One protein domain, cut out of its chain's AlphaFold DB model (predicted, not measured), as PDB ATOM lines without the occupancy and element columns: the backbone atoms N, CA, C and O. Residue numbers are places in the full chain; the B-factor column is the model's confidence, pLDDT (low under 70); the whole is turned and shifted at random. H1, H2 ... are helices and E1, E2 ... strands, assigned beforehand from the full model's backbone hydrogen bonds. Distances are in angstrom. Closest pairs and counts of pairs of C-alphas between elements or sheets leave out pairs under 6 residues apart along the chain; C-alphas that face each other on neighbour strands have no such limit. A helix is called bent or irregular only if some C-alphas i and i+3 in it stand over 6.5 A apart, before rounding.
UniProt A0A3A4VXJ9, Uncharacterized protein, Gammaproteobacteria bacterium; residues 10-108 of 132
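What this domain is: This is residues 10 to 108 of the 132 residues of an uncharacterized protein of Gammaproteobacteria bacterium (UniProt A0A3A4VXJ9). A long bent helix, H3, makes the backbone of a loose, open model: a ribbon of two strands, E1 and E2, packs along one side of its longer arm, H3b, and the short helix H2 packs along another. The shorter arm, H3a, turns away steeply from H3b and touches no helix, while H4 ends the printed part, near H3a. The printed part has 99 residues, with four named helices and two named strands in the order E1, H1, H2, H3, E2, H4; the sheet is E1 - E2, antiparallel, and the class is mostly helix. The whole is loose, with a radius of gyration of the C-alphas of 15.9 A, and spans 47 by 33 by 21 A.

How they stand to each other: Start at E1, residues 10 to 13, and look for its antiparallel neighbour E2, residues 92 to 97, at 179 degrees. N 10 and O 96 are 2.8 A apart and N 12 and O 94 2.9 A, both within hydrogen-bond range. H1, residues 15 to 18, touches no helix and is only just apart from E2, with a closest distance of 8.5 A. Next comes H2, residues 25 to 33. H3, residues 44 to 78, was assigned as one helix by its hydrogen bonds, but is bent: C-alphas 56 and 59 are 7.9 A apart. Its arms are H3a, residues 44 to 56, and H3b, residues 59 to 78, at a steep tilt of 65 degrees. H2 touches H3b, which meets it with residues 62 to 69 alone; the closest C-alphas, of Ala 25 and Leu 65, are 5.1 A apart. They run opposite ways at a shallow tilt of 19 degrees. The closest C-alphas of H3b and E2 are those of Arg 68 and Ile 93, 5.9 A apart; those of E1 and H3b are Thr 12 and Arg 68, 6.7 A. H4, residues 100 to 108, is near H3a but apart from H3b. In H2, H3a, H3b and H4 every O i to N i+4 pair is within hydrogen-bond range; H1 is too short for such a pair.

Where its parts are: Find C-alpha 10 at (231.970, 205.896, 159.893), where E1 begins. C-alpha 59 at (230.828, 213.345, 150.527) opens H3b, which runs 28.9 A to C-alpha 78; H3a measures 18.3 A. E1 measures 10.2 A, H1 5.9 A, H2 12.2 A, E2 13.7 A and H4 12.1 A, ending at C-alpha 108, (225.084, 203.287, 139.053).

The domain as a whole: The C-alphas farthest apart are those of Glu 81 and Ala 108, 49.4 A. The printed part has no cut, and the link from H3 to E2, residues 79 to 91, is long. Mean pLDDT of the printed part is 93.1, and no printed residue is under 70.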
ATOM      1  N   LEU A  10     231.046 204.796 159.656       95.31
ATOM      2  CA  LEU A  10     231.970 205.896 159.893       95.31
ATOM      3  C   LEU A  10     231.590 206.546 161.214       95.31
ATOM      4  O   LEU A  10     230.409 206.634 161.552       95.31
ATOM      5  N   PHE A  11     232.576 207.041 161.944       96.62
ATOM      6  CA  PHE A  11     232.333 207.825 163.142       96.62
ATOM      7  C   PHE A  11     233.382 208.925 163.266       96.62
ATOM      8  O   PHE A  11     234.497 208.796 162.759       96.62
ATOM      9  N   THR A  12     233.005 210.022 163.909       97.00
ATOM     10  CA  THR A  12     233.925 211.088 164.309       97.00
ATOM     11  C   THR A  12     234.075 211.062 165.817       97.00
ATOM     12  O   THR A  12     233.100 210.884 166.549       97.00
ATOM     13  N   THR A  13     235.303 211.229 166.284       96.81
ATOM     14  CA  THR A  13     235.624 211.258 167.708       96.81
ATOM     15  C   THR A  13     236.058 212.645 168.137       96.81
ATOM     16  O   THR A  13     236.418 213.498 167.319       96.81
ATOM     17  N   ASN A  14     236.025 212.861 169.444       96.69
ATOM     18  CA  ASN A  14     236.662 214.009 170.062       96.69
ATOM     19  C   ASN A  14     238.181 213.815 170.182       96.69
ATOM     20  O   ASN A  14     238.685 212.695 170.076       96.69
ATOM     21  N   ARG A  15     238.910 214.914 170.406       96.25
ATOM     22  CA  ARG A  15     240.376 214.954 170.443       96.25
ATOM     23  C   ARG A  15     240.956 213.976 171.458       96.25
ATOM     24  O   ARG A  15     241.865 213.225 171.120       96.25
ATOM     25  N   TRP A  16     240.433 213.967 172.680       95.44
ATOM     26  CA  TRP A  16     240.967 213.136 173.759       95.44
ATOM     27  C   TRP A  16     240.930 211.631 173.456       95.44
ATOM     28  O   TRP A  16     241.716 210.880 174.028       95.44
ATOM     29  N   VAL A  17     240.050 211.181 172.551       96.44
ATOM     30  CA  VAL A  17     239.905 209.757 172.208       96.44
ATOM     31  C   VAL A  17     241.150 209.222 171.502       96.44
ATOM     32  O   VAL A  17     241.554 208.088 171.743       96.44
ATOM     33  N   THR A  18     241.765 210.027 170.635       91.75
ATOM     34  CA  THR A  18     242.949 209.645 169.845       91.75
ATOM     35  C   THR A  18     244.210 210.407 170.259       91.75
ATOM     36  O   THR A  18     245.308 210.030 169.857       91.75
ATOM     37  N   GLY A  19     244.074 211.475 171.053       89.75
ATOM     38  CA  GLY A  19     245.167 212.377 171.423       89.75
ATOM     39  C   GLY A  19     245.733 213.166 170.239       89.75
ATOM     40  O   GLY A  19     246.837 213.701 170.325       89.75
ATOM     41  N   GLU A  20     245.019 213.211 169.111       86.25
ATOM     42  CA  GLU A  20     245.512 213.848 167.892       86.25
ATOM     43  C   GLU A  20     245.355 215.374 167.915       86.25
ATOM     44  O   GLU A  20     244.737 215.965 168.797       86.25
ATOM     45  N   THR A  21     245.922 216.063 166.925       91.56
ATOM     46  CA  THR A  21     245.688 217.506 166.779       91.56
ATOM     47  C   THR A  21     244.286 217.756 166.235       91.56
ATOM     48  O   THR A  21     243.939 217.258 165.163       91.56
ATOM     49  N   TRP A  22     243.501 218.597 166.914       93.94
ATOM     50  CA  TRP A  22     242.204 219.019 166.387       93.94
ATOM     51  C   TRP A  22     242.383 219.864 165.122       93.94
ATOM     52  O   TRP A  22     242.982 220.937 165.160       93.94
ATOM     53  N   ARG A  23     241.833 219.395 164.000       94.44
ATOM     54  CA  ARG A  23     241.797 220.124 162.725       94.44
ATOM     55  C   ARG A  23     240.367 220.505 162.403       94.44
ATOM     56  O   ARG A  23     239.499 219.637 162.456       94.44
ATOM     57  N   HIS A  24     240.130 221.756 162.020       95.81
ATOM     58  CA  HIS A  24     238.819 222.192 161.542       95.81
ATOM     59  C   HIS A  24     238.402 221.437 160.276       95.81
ATOM     60  O   HIS A  24     239.246 220.928 159.533       95.81
ATOM     61  N   ALA A  25     237.093 221.375 160.023       97.19
ATOM     62  CA  ALA A  25     236.523 220.641 158.901       97.19
ATOM     63  C   ALA A  25     237.179 221.035 157.568       97.19
ATOM     64  O   ALA A  25     237.615 220.159 156.833       97.19
ATOM     65  N   GLY A  26     237.351 222.331 157.283       97.00
ATOM     66  CA  GLY A  26     237.960 222.795 156.027       97.00
ATOM     67  C   GLY A  26     239.380 222.261 155.782       97.00
ATOM     68  O   GLY A  26     239.700 221.814 154.673       97.00
ATOM     69  N   ASP A  27     240.211 222.227 156.825       96.56
ATOM     70  CA  ASP A  27     241.579 221.710 156.738       96.56
ATOM     71  C   ASP A  27     241.579 220.190 156.549       96.56
ATOM     72  O   ASP A  27     242.266 219.660 155.674       96.56
ATOM     73  N   ALA A  28     240.756 219.479 157.324       95.19
ATOM     74  CA  ALA A  28     240.618 218.029 157.229       95.19
ATOM     75  C   ALA A  28     240.081 217.590 155.853       95.19
ATOM     76  O   ALA A  28     240.593 216.636 155.269       95.19
ATOM     77  N   ILE A  29     239.112 218.317 155.290       96.88
ATOM     78  CA  ILE A  29     238.571 218.079 153.943       96.88
ATOM     79  C   ILE A  29     239.651 218.310 152.880       96.88
ATOM     80  O   ILE A  29     239.759 217.563 151.905       96.88
ATOM     81  N   THR A  30     240.501 219.318 153.070       95.94
ATOM     82  CA  THR A  30     241.637 219.560 152.174       95.94
ATOM     83  C   THR A  30     242.629 218.405 152.198       95.94
ATOM     84  O   THR A  30     243.027 217.943 151.129       95.94
ATOM     85  N   LEU A  31     242.957 217.865 153.371       93.25
ATOM     86  CA  LEU A  31     243.790 216.663 153.478       93.25
ATOM     87  C   LEU A  31     243.114 215.446 152.834       93.25
ATOM     88  O   LEU A  31     243.738 214.737 152.048       93.25
ATOM     89  N   LEU A  32     241.815 215.250 153.081       94.19
ATOM     90  CA  LEU A  32     241.038 214.150 152.509       94.19
ATOM     91  C   LEU A  32     241.068 214.161 150.973       94.19
ATOM     92  O   LEU A  32     241.056 213.106 150.342       94.19
ATOM     93  N   ARG A  33     241.080 215.337 150.327       92.56
ATOM     94  CA  ARG A  33     241.188 215.470 148.852       92.56
ATOM     95  C   ARG A  33     242.462 214.871 148.275       92.56
ATOM     96  O   ARG A  33     242.404 214.325 147.181       92.56
ATOM     97  N   HIS A  34     243.547 214.891 149.034       92.19
ATOM     98  CA  HIS A  34     244.856 214.406 148.601       92.19
ATOM     99  C   HIS A  34     245.190 213.025 149.174       92.19
ATOM    100  O   HIS A  34     246.303 212.542 148.997       92.19
ATOM    101  N   PHE A  35     244.250 212.391 149.882       91.56
ATOM    102  CA  PHE A  35     244.495 211.098 150.500       91.56
ATOM    103  C   PHE A  35     244.672 210.000 149.444       91.56
ATOM    104  O   PHE A  35     243.752 209.696 148.675       91.56
ATOM    105  N   GLU A  36     245.843 209.369 149.464       90.44
ATOM    106  CA  GLU A  36     246.196 208.211 148.651       90.44
ATOM    107  C   GLU A  36     247.313 207.416 149.333       90.44
ATOM    108  O   GLU A  36     248.283 207.991 149.826       90.44
ATOM    109  N   ILE A  37     247.173 206.088 149.365       88.38
ATOM    110  CA  ILE A  37     248.241 205.184 149.801       88.38
ATOM    111  C   ILE A  37     248.877 204.581 148.545       88.38
ATOM    112  O   ILE A  37     248.399 203.573 148.029       88.38
ATOM    113  N   ASP A  38     249.940 205.219 148.053       83.75
ATOM    114  CA  ASP A  38     250.584 204.872 146.772       83.75
ATOM    115  C   ASP A  38     251.705 203.814 146.892       83.75
ATOM    116  O   ASP A  38     252.323 203.402 145.915       83.75
ATOM    117  N   HIS A  39     251.998 203.319 148.098       82.56
ATOM    118  CA  HIS A  39     253.040 202.304 148.281       82.56
ATOM    119  C   HIS A  39     252.467 200.879 148.335       82.56
ATOM    120  O   HIS A  39     251.371 200.635 148.837       82.56
ATOM    121  N   ALA A  40     253.233 199.901 147.837       75.94
ATOM    122  CA  ALA A  40     252.807 198.498 147.765       75.94
ATOM    123  C   ALA A  40     253.001 197.703 149.073       75.94
ATOM    124  O   ALA A  40     252.354 196.678 149.280       75.94
ATOM    125  N   PHE A  41     253.888 198.160 149.957       75.69
ATOM    126  CA  PHE A  41     254.173 197.504 151.237       75.69
ATOM    127  C   PHE A  41     253.138 197.893 152.312       75.69
ATOM    128  O   PHE A  41     252.703 199.036 152.315       75.69
ATOM    129  N   PRO A  42     252.744 197.036 153.266       78.69
ATOM    130  CA  PRO A  42     252.946 195.591 153.302       78.69
ATOM    131  C   PRO A  42     251.953 194.827 152.406       78.69
ATOM    132  O   PRO A  42     252.266 193.717 151.988       78.69
ATOM    133  N   PHE A  43     250.792 195.412 152.074       87.44
ATOM    134  CA  PHE A  43     249.749 194.762 151.271       87.44
ATOM    135  C   PHE A  43     249.093 195.727 150.275       87.44
ATOM    136  O   PHE A  43     248.170 196.476 150.605       87.44
ATOM    137  N   TRP A  44     249.527 195.655 149.017       86.94
ATOM    138  CA  TRP A  44     249.022 196.498 147.931       86.94
ATOM    139  C   TRP A  44     247.488 196.465 147.744       86.94
ATOM    140  O   TRP A  44     246.895 197.541 147.622       86.94
ATOM    141  N   PRO A  45     246.796 195.300 147.785       89.19
ATOM    142  CA  PRO A  45     245.339 195.272 147.634       89.19
ATOM    143  C   PRO A  45     244.613 196.036 148.744       89.19
ATOM    144  O   PRO A  45     243.653 196.753 148.471       89.19
ATOM    145  N   THR A  46     245.098 195.930 149.983       89.88
ATOM    146  CA  THR A  46     244.529 196.634 151.138       89.88
ATOM    147  C   THR A  46     244.705 198.141 150.999       89.88
ATOM    148  O   THR A  46     243.747 198.885 151.187       89.88
ATOM    149  N   ASN A  47     245.887 198.604 150.591       91.50
ATOM    150  CA  ASN A  47     246.164 200.032 150.395       91.50
ATOM    151  C   ASN A  47     245.258 200.647 149.317       91.50
ATOM    152  O   ASN A  47     244.659 201.714 149.513       91.50
ATOM    153  N   ARG A  48     245.074 199.924 148.206       91.44
ATOM    154  CA  ARG A  48     244.142 200.315 147.143       91.44
ATOM    155  C   ARG A  48     242.693 200.309 147.627       91.44
ATOM    156  O   ARG A  48     241.947 201.233 147.308       91.44
ATOM    157  N   TRP A  49     242.302 199.303 148.409       91.06
ATOM    158  CA  TRP A  49     240.960 199.198 148.974       91.06
ATOM    159  C   TRP A  49     240.645 200.351 149.940       91.06
ATOM    160  O   TRP A  49     239.610 200.994 149.781       91.06
ATOM    161  N   ILE A  50     241.552 200.695 150.863       90.75
ATOM    162  CA  ILE A  50     241.383 201.829 151.796       90.75
ATOM    163  C   ILE A  50     241.238 203.145 151.024       90.75
ATOM    164  O   ILE A  50     240.332 203.936 151.294       90.75
ATOM    165  N   THR A  51     242.097 203.364 150.024       92.75
ATOM    166  CA  THR A  51     242.044 204.566 149.181       92.75
ATOM    167  C   THR A  51     240.708 204.658 148.433       92.75
ATOM    168  O   THR A  51     240.066 205.710 148.431       92.75
ATOM    169  N   ALA A  52     240.241 203.556 147.836       91.75
ATOM    170  CA  ALA A  52     238.953 203.508 147.145       91.75
ATOM    171  C   ALA A  52     237.774 203.750 148.101       91.75
ATOM    172  O   ALA A  52     236.862 204.505 147.765       91.75
ATOM    173  N   MET A  53     237.820 203.174 149.305       90.69
ATOM    174  CA  MET A  53     236.803 203.363 150.339       90.69
ATOM    175  C   MET A  53     236.668 204.829 150.754       90.69
ATOM    176  O   MET A  53     235.555 205.353 150.784       90.69
ATOM    177  N   LEU A  54     237.779 205.520 151.016       92.19
ATOM    178  CA  LEU A  54     237.744 206.937 151.389       92.19
ATOM    179  C   LEU A  54     237.301 207.838 150.233       92.19
ATOM    180  O   LEU A  54     236.568 208.800 150.458       92.19
ATOM    181  N   ARG A  55     237.674 207.510 148.989       92.38
ATOM    182  CA  ARG A  55     237.174 208.223 147.802       92.38
ATOM    183  C   ARG A  55     235.663 208.056 147.638       92.38
ATOM    184  O   ARG A  55     234.977 209.050 147.418       92.38
ATOM    185  N   LEU A  56     235.149 206.836 147.792       91.56
ATOM    186  CA  LEU A  56     233.722 206.526 147.686       91.56
ATOM    187  C   LEU A  56     232.897 207.224 148.781       91.56
ATOM    188  O   LEU A  56     231.823 207.753 148.508       91.56
ATOM    189  N   GLN A  57     233.403 207.239 150.015       93.00
ATOM    190  CA  GLN A  57     232.700 207.797 151.176       93.00
ATOM    191  C   GLN A  57     232.928 209.301 151.384       93.00
ATOM    192  O   GLN A  57     232.324 209.891 152.277       93.00
ATOM    193  N   ARG A  58     233.769 209.936 150.561       94.25
ATOM    194  CA  ARG A  58     234.151 211.350 150.663       94.25
ATOM    195  C   ARG A  58     232.996 212.306 150.998       94.25
ATOM    196  O   ARG A  58     233.125 212.983 152.013       94.25
ATOM    197  N   PRO A  59     231.882 212.367 150.239       94.06
ATOM    198  CA  PRO A  59     230.828 213.345 150.527       94.06
ATOM    199  C   PRO A  59     230.209 213.156 151.920       94.06
ATOM    200  O   PRO A  59     229.838 214.124 152.580       94.06
ATOM    201  N   PHE A  60     230.141 211.912 152.403       95.50
ATOM    202  CA  PHE A  60     229.644 211.609 153.742       95.50
ATOM    203  C   PHE A  60     230.648 212.011 154.822       95.50
ATOM    204  O   PHE A  60     230.253 212.593 155.829       95.50
ATOM    205  N   ILE A  61     231.943 211.767 154.599       96.69
ATOM    206  CA  ILE A  61     233.009 212.194 155.516       96.69
ATOM    207  C   ILE A  61     233.028 213.723 155.636       96.69
ATOM    208  O   ILE A  61     233.102 214.243 156.746       96.69
ATOM    209  N   GLU A  62     232.905 214.451 154.524       97.62
ATOM    210  CA  GLU A  62     232.834 215.920 154.516       97.62
ATOM    211  C   GLU A  62     231.643 216.427 155.346       97.62
ATOM    212  O   GLU A  62     231.814 217.262 156.238       97.62
ATOM    213  N   GLY A  63     230.452 215.853 155.137       97.62
ATOM    214  CA  GLY A  63     229.268 216.172 155.939       97.62
ATOM    215  C   GLY A  63     229.449 215.863 157.430       97.62
ATOM    216  O   GLY A  63     229.086 216.674 158.284       97.62
ATOM    217  N   MET A  64     230.067 214.728 157.761       97.94
ATOM    218  CA  MET A  64     230.354 214.349 159.146       97.94
ATOM    219  C   MET A  64     231.376 215.272 159.816       97.94
ATOM    220  O   MET A  64     231.241 215.548 161.007       97.94
ATOM    221  N   LEU A  65     232.374 215.777 159.084       97.81
ATOM    222  CA  LEU A  65     233.344 216.744 159.606       97.81
ATOM    223  C   LEU A  65     232.678 218.087 159.930       97.81
ATOM    224  O   LEU A  65     232.936 218.659 160.987       97.81
ATOM    225  N   HIS A  66     231.774 218.563 159.071       98.31
ATOM    226  CA  HIS A  66     230.984 219.760 159.364       98.31
ATOM    227  C   HIS A  66     230.050 219.559 160.561       98.31
ATOM    228  O   HIS A  66     229.986 220.416 161.442       98.31
ATOM    229  N   HIS A  67     229.369 218.411 160.627       97.94
ATOM    230  CA  HIS A  67     228.540 218.052 161.776       97.94
ATOM    231  C   HIS A  67     229.358 218.030 163.072       97.94
ATOM    232  O   HIS A  67     228.937 218.602 164.075       97.94
ATOM    233  N   ARG A  68     230.557 217.439 163.034       97.62
ATOM    234  CA  ARG A  68     231.471 217.373 164.173       97.62
ATOM    235  C   ARG A  68     231.805 218.764 164.714       97.62
ATOM    236  O   ARG A  68     231.683 219.002 165.913       97.62
ATOM    237  N   ASP A  69     232.186 219.688 163.838       97.81
ATOM    238  CA  ASP A  69     232.539 221.056 164.227       97.81
ATOM    239  C   ASP A  69     231.326 221.830 164.787       97.81
ATOM    240  O   ASP A  69     231.461 222.592 165.750       97.81
ATOM    241  N   ALA A  70     230.129 221.593 164.239       98.00
ATOM    242  CA  ALA A  70     228.888 222.176 164.745       98.00
ATOM    243  C   ALA A  70     228.541 221.667 166.155       98.00
ATOM    244  O   ALA A  70     228.222 222.471 167.033       98.00
ATOM    245  N   VAL A  71     228.661 220.357 166.404       97.62
ATOM    246  CA  VAL A  71     228.410 219.762 167.729       97.62
ATOM    247  C   VAL A  71     229.396 220.293 168.763       97.62
ATOM    248  O   VAL A  71     228.978 220.704 169.840       97.62
ATOM    249  N   VAL A  72     230.688 220.364 168.431       96.50
ATOM    250  CA  VAL A  72     231.707 220.932 169.331       96.50
ATOM    251  C   VAL A  72     231.408 222.394 169.665       96.50
ATOM    252  O   VAL A  72     231.545 222.809 170.815       96.50
ATOM    253  N   THR A  73     230.960 223.178 168.682       96.94
ATOM    254  CA  THR A  73     230.571 224.580 168.893       96.94
ATOM    255  C   THR A  73     229.365 224.690 169.829       96.94
ATOM    256  O   THR A  73     229.394 225.470 170.780       96.94
ATOM    257  N   ALA A  74     228.329 223.877 169.608       97.12
ATOM    258  CA  ALA A  74     227.149 223.844 170.466       97.12
ATOM    259  C   ALA A  74     227.487 223.382 171.894       97.12
ATOM    260  O   ALA A  74     226.992 223.952 172.865       97.12
ATOM    261  N   TRP A  75     228.374 222.394 172.033       96.94
ATOM    262  CA  TRP A  75     228.814 221.887 173.331       96.94
ATOM    263  C   TRP A  75     229.556 222.948 174.139       96.94
ATOM    264  O   TRP A  75     229.253 223.147 175.311       96.94
ATOM    265  N   ARG A  76     230.467 223.693 173.500       95.81
ATOM    266  CA  ARG A  76     231.156 224.833 174.129       95.81
ATOM    267  C   ARG A  76     230.194 225.893 174.644       95.81
ATOM    268  O   ARG A  76     230.416 226.438 175.717       95.81
ATOM    269  N   ALA A  77     229.136 226.186 173.890       96.44
ATOM    270  CA  ALA A  77     228.131 227.153 174.316       96.44
ATOM    271  C   ALA A  77     227.329 226.660 175.534       96.44
ATOM    272  O   ALA A  77     226.923 227.463 176.368       96.44
ATOM    273  N   MET A  78     227.115 225.346 175.647       95.19
ATOM    274  CA  MET A  78     226.396 224.730 176.765       95.19
ATOM    275  C   MET A  78     227.265 224.571 178.023       95.19
ATOM    276  O   MET A  78     226.750 224.668 179.136       95.19
ATOM    277  N   TYR A  79     228.572 224.344 177.852       94.69
ATOM    278  CA  TYR A  79     229.534 224.094 178.929       94.69
ATOM    279  C   TYR A  79     230.774 224.999 178.781       94.69
ATOM    280  O   TYR A  79     231.845 224.517 178.406       94.69
ATOM    281  N   PRO A  80     230.655 226.309 179.068       92.00
ATOM    282  CA  PRO A  80     231.707 227.289 178.777       92.00
ATOM    283  C   PRO A  80     232.966 227.144 179.643       92.00
ATOM    284  O   PRO A  80     234.042 227.567 179.233       92.00
ATOM    285  N   GLU A  81     232.846 226.532 180.822       90.62
ATOM    286  CA  GLU A  81     233.939 226.411 181.799       90.62
ATOM    287  C   GLU A  81     234.895 225.232 181.518       90.62
ATOM    288  O   GLU A  81     235.925 225.102 182.175       90.62
ATOM    289  N   GLY A  82     234.560 224.338 180.576       89.94
ATOM    290  CA  GLY A  82     235.333 223.125 180.286       89.94
ATOM    291  C   GLY A  82     236.074 223.169 178.947       89.94
ATOM    292  O   GLY A  82     235.578 223.725 177.966       89.94
ATOM    293  N   ASP A  83     237.237 222.509 178.863       94.44
ATOM    294  CA  ASP A  83     237.838 222.209 177.559       94.44
ATOM    295  C   ASP A  83     237.028 221.098 176.882       94.44
ATOM    296  O   ASP A  83     237.186 219.916 177.187       94.44
ATOM    297  N   VAL A  84     236.170 221.485 175.933       95.62
ATOM    298  CA  VAL A  84     235.378 220.551 175.115       95.62
ATOM    299  C   VAL A  84     236.226 219.443 174.493       95.62
ATOM    300  O   VAL A  84     235.725 218.342 174.291       95.62
ATOM    301  N   PHE A  85     237.499 219.704 174.188       95.62
ATOM    302  CA  PHE A  85     238.367 218.723 173.549       95.62
ATOM    303  C   PHE A  85     238.885 217.650 174.509       95.62
ATOM    304  O   PHE A  85     239.358 216.615 174.045       95.62
ATOM    305  N   GLU A  86     238.745 217.868 175.817       95.75
ATOM    306  CA  GLU A  86     239.102 216.934 176.891       95.75
ATOM    307  C   GLU A  86     237.871 216.416 177.659       95.75
ATOM    308  O   GLU A  86     237.998 215.707 178.660       95.75
ATOM    309  N   ASP A  87     236.660 216.742 177.195       95.50
ATOM    310  CA  ASP A  87     235.420 216.303 177.831       95.50
ATOM    311  C   ASP A  87     235.095 214.837 177.487       95.50
ATOM    312  O   ASP A  87     234.683 214.502 176.371       95.50
ATOM    313  N   ARG A  88     235.226 213.962 178.494       94.75
ATOM    314  CA  ARG A  88     234.948 212.514 178.423       94.75
ATOM    315  C   ARG A  88     233.470 212.136 178.364       94.75
ATOM    316  O   ARG A  88     233.128 210.968 178.487       94.75
ATOM    317  N   ARG A  89     232.571 213.113 178.279       94.31
ATOM    318  CA  ARG A  89     231.163 212.870 177.948       94.31
ATOM    319  C   ARG A  89     230.922 212.912 176.441       94.31
ATOM    320  O   ARG A  89     229.846 212.526 175.990       94.31
ATOM    321  N   LEU A  90     231.881 213.445 175.684       94.81
ATOM    322  CA  LEU A  90     231.808 213.624 174.244       94.81
ATOM    323  C   LEU A  90     232.886 212.757 173.585       94.81
ATOM    324  O   LEU A  90     233.898 213.273 173.132       94.81
ATOM    325  N   ASP A  91     232.700 211.438 173.585       96.38
ATOM    326  CA  ASP A  91     233.645 210.460 173.023       96.38
ATOM    327  C   ASP A  91     233.464 210.378 171.500       96.38
ATOM    328  O   ASP A  91     234.354 210.698 170.707       96.38
ATOM    329  N   ILE A  92     232.256 209.977 171.095       96.94
ATOM    330  CA  ILE A  92     231.810 209.845 169.712       96.94
ATOM    331  C   ILE A  92     230.860 211.000 169.429       96.94
ATOM    332  O   ILE A  92     229.810 211.124 170.056       96.94
ATOM    333  N   ILE A  93     231.237 211.843 168.472       97.00
ATOM    334  CA  ILE A  93     230.492 213.054 168.125       97.00
ATOM    335  C   ILE A  93     229.378 212.735 167.123       97.00
ATOM    336  O   ILE A  93     228.285 213.282 167.213       97.00
ATOM    337  N   GLY A  94     229.638 211.825 166.186       95.69
ATOM    338  CA  GLY A  94     228.635 211.370 165.234       95.69
ATOM    339  C   GLY A  94     228.996 210.024 164.629       95.69
ATOM    340  O   GLY A  94     230.171 209.701 164.472       95.69
ATOM    341  N   THR A  95     227.968 209.264 164.255       97.19
ATOM    342  CA  THR A  95     228.092 207.940 163.637       97.19
ATOM    343  C   THR A  95     227.185 207.859 162.420       97.19
ATOM    344  O   THR A  95     226.028 208.272 162.472       97.19
ATOM    345  N   LEU A  96     227.696 207.285 161.337       95.75
ATOM    346  CA  LEU A  96     226.964 207.049 160.105       95.75
ATOM    347  C   LEU A  96     227.146 205.590 159.668       95.75
ATOM    348  O   LEU A  96     228.273 205.188 159.374       95.75
ATOM    349  N   PRO A  97     226.074 204.784 159.597       95.00
ATOM    350  CA  PRO A  97     226.138 203.446 159.016       95.00
ATOM    351  C   PRO A  97     226.578 203.494 157.549       95.00
ATOM    352  O   PRO A  97     226.152 204.367 156.794       95.00
ATOM    353  N   VAL A  98     227.406 202.536 157.132       92.38
ATOM    354  CA  VAL A  98     227.906 202.438 155.755       92.38
ATOM    355  C   VAL A  98     227.391 201.170 155.092       92.38
ATOM    356  O   VAL A  98     227.428 200.090 155.670       92.38
ATOM    357  N   SER A  99     226.970 201.297 153.833       90.75
ATOM    358  CA  SER A  99     226.746 200.167 152.932       90.75
ATOM    359  C   SER A  99     227.344 200.485 151.566       90.75
ATOM    360  O   SER A  99     226.859 201.363 150.847       90.75
ATOM    361  N   VAL A 100     228.424 199.778 151.219       87.38
ATOM    362  CA  VAL A 100     229.105 199.923 149.921       87.38
ATOM    363  C   VAL A 100     228.169 199.516 148.789       87.38
ATOM    364  O   VAL A 100     228.048 200.250 147.815       87.38
ATOM    365  N   GLU A 101     227.455 198.402 148.958       89.38
ATOM    366  CA  GLU A 101     226.508 197.871 147.975       89.38
ATOM    367  C   GLU A 101     225.387 198.868 147.666       89.38
ATOM    368  O   GLU A 101     225.103 199.178 146.506       89.38
ATOM    369  N   HIS A 102     224.780 199.436 148.713       90.00
ATOM    370  CA  HIS A 102     223.709 200.413 148.551       90.00
ATOM    371  C   HIS A 102     224.206 201.672 147.833       90.00
ATOM    372  O   HIS A 102     223.542 202.180 146.927       90.00
ATOM    373  N   LEU A 103     225.385 202.172 148.212       89.62
ATOM    374  CA  LEU A 103     225.962 203.361 147.597       89.62
ATOM    375  C   LEU A 103     226.363 203.110 146.138       89.62
ATOM    376  O   LEU A 103     226.055 203.937 145.282       89.62
ATOM    377  N   ALA A 104     226.980 201.967 145.837       88.31
ATOM    378  CA  ALA A 104     227.336 201.573 144.476       88.31
ATOM    379  C   ALA A 104     226.090 201.447 143.586       88.31
ATOM    380  O   ALA A 104     226.053 202.023 142.499       88.31
ATOM    381  N   THR A 105     225.035 200.794 144.085       91.94
ATOM    382  CA  THR A 105     223.746 200.670 143.386       91.94
ATOM    383  C   THR A 105     223.145 202.042 143.081       91.94
ATOM    384  O   THR A 105     222.723 202.314 141.956       91.94
ATOM    385  N   ARG A 106     223.136 202.948 144.067       91.06
ATOM    386  CA  ARG A 106     222.621 204.311 143.886       91.06
ATOM    387  C   ARG A 106     223.449 205.134 142.905       91.06
ATOM    388  O   ARG A 106     222.869 205.872 142.111       91.06
ATOM    389  N   LEU A 107     224.774 205.008 142.943       88.69
ATOM    390  CA  LEU A 107     225.664 205.686 142.002       88.69
ATOM    391  C   LEU A 107     225.426 205.189 140.575       88.69
ATOM    392  O   LEU A 107     225.201 206.013 139.691       88.69
ATOM    393  N   ALA A 108     225.372 203.873 140.361       90.12
ATOM    394  CA  ALA A 108     225.084 203.287 139.053       90.12
ATOM    395  C   ALA A 108     223.727 203.759 138.498       90.12
ATOM    396  O   ALA A 108     223.638 204.184 137.344       90.12
TER     397      ALA A 108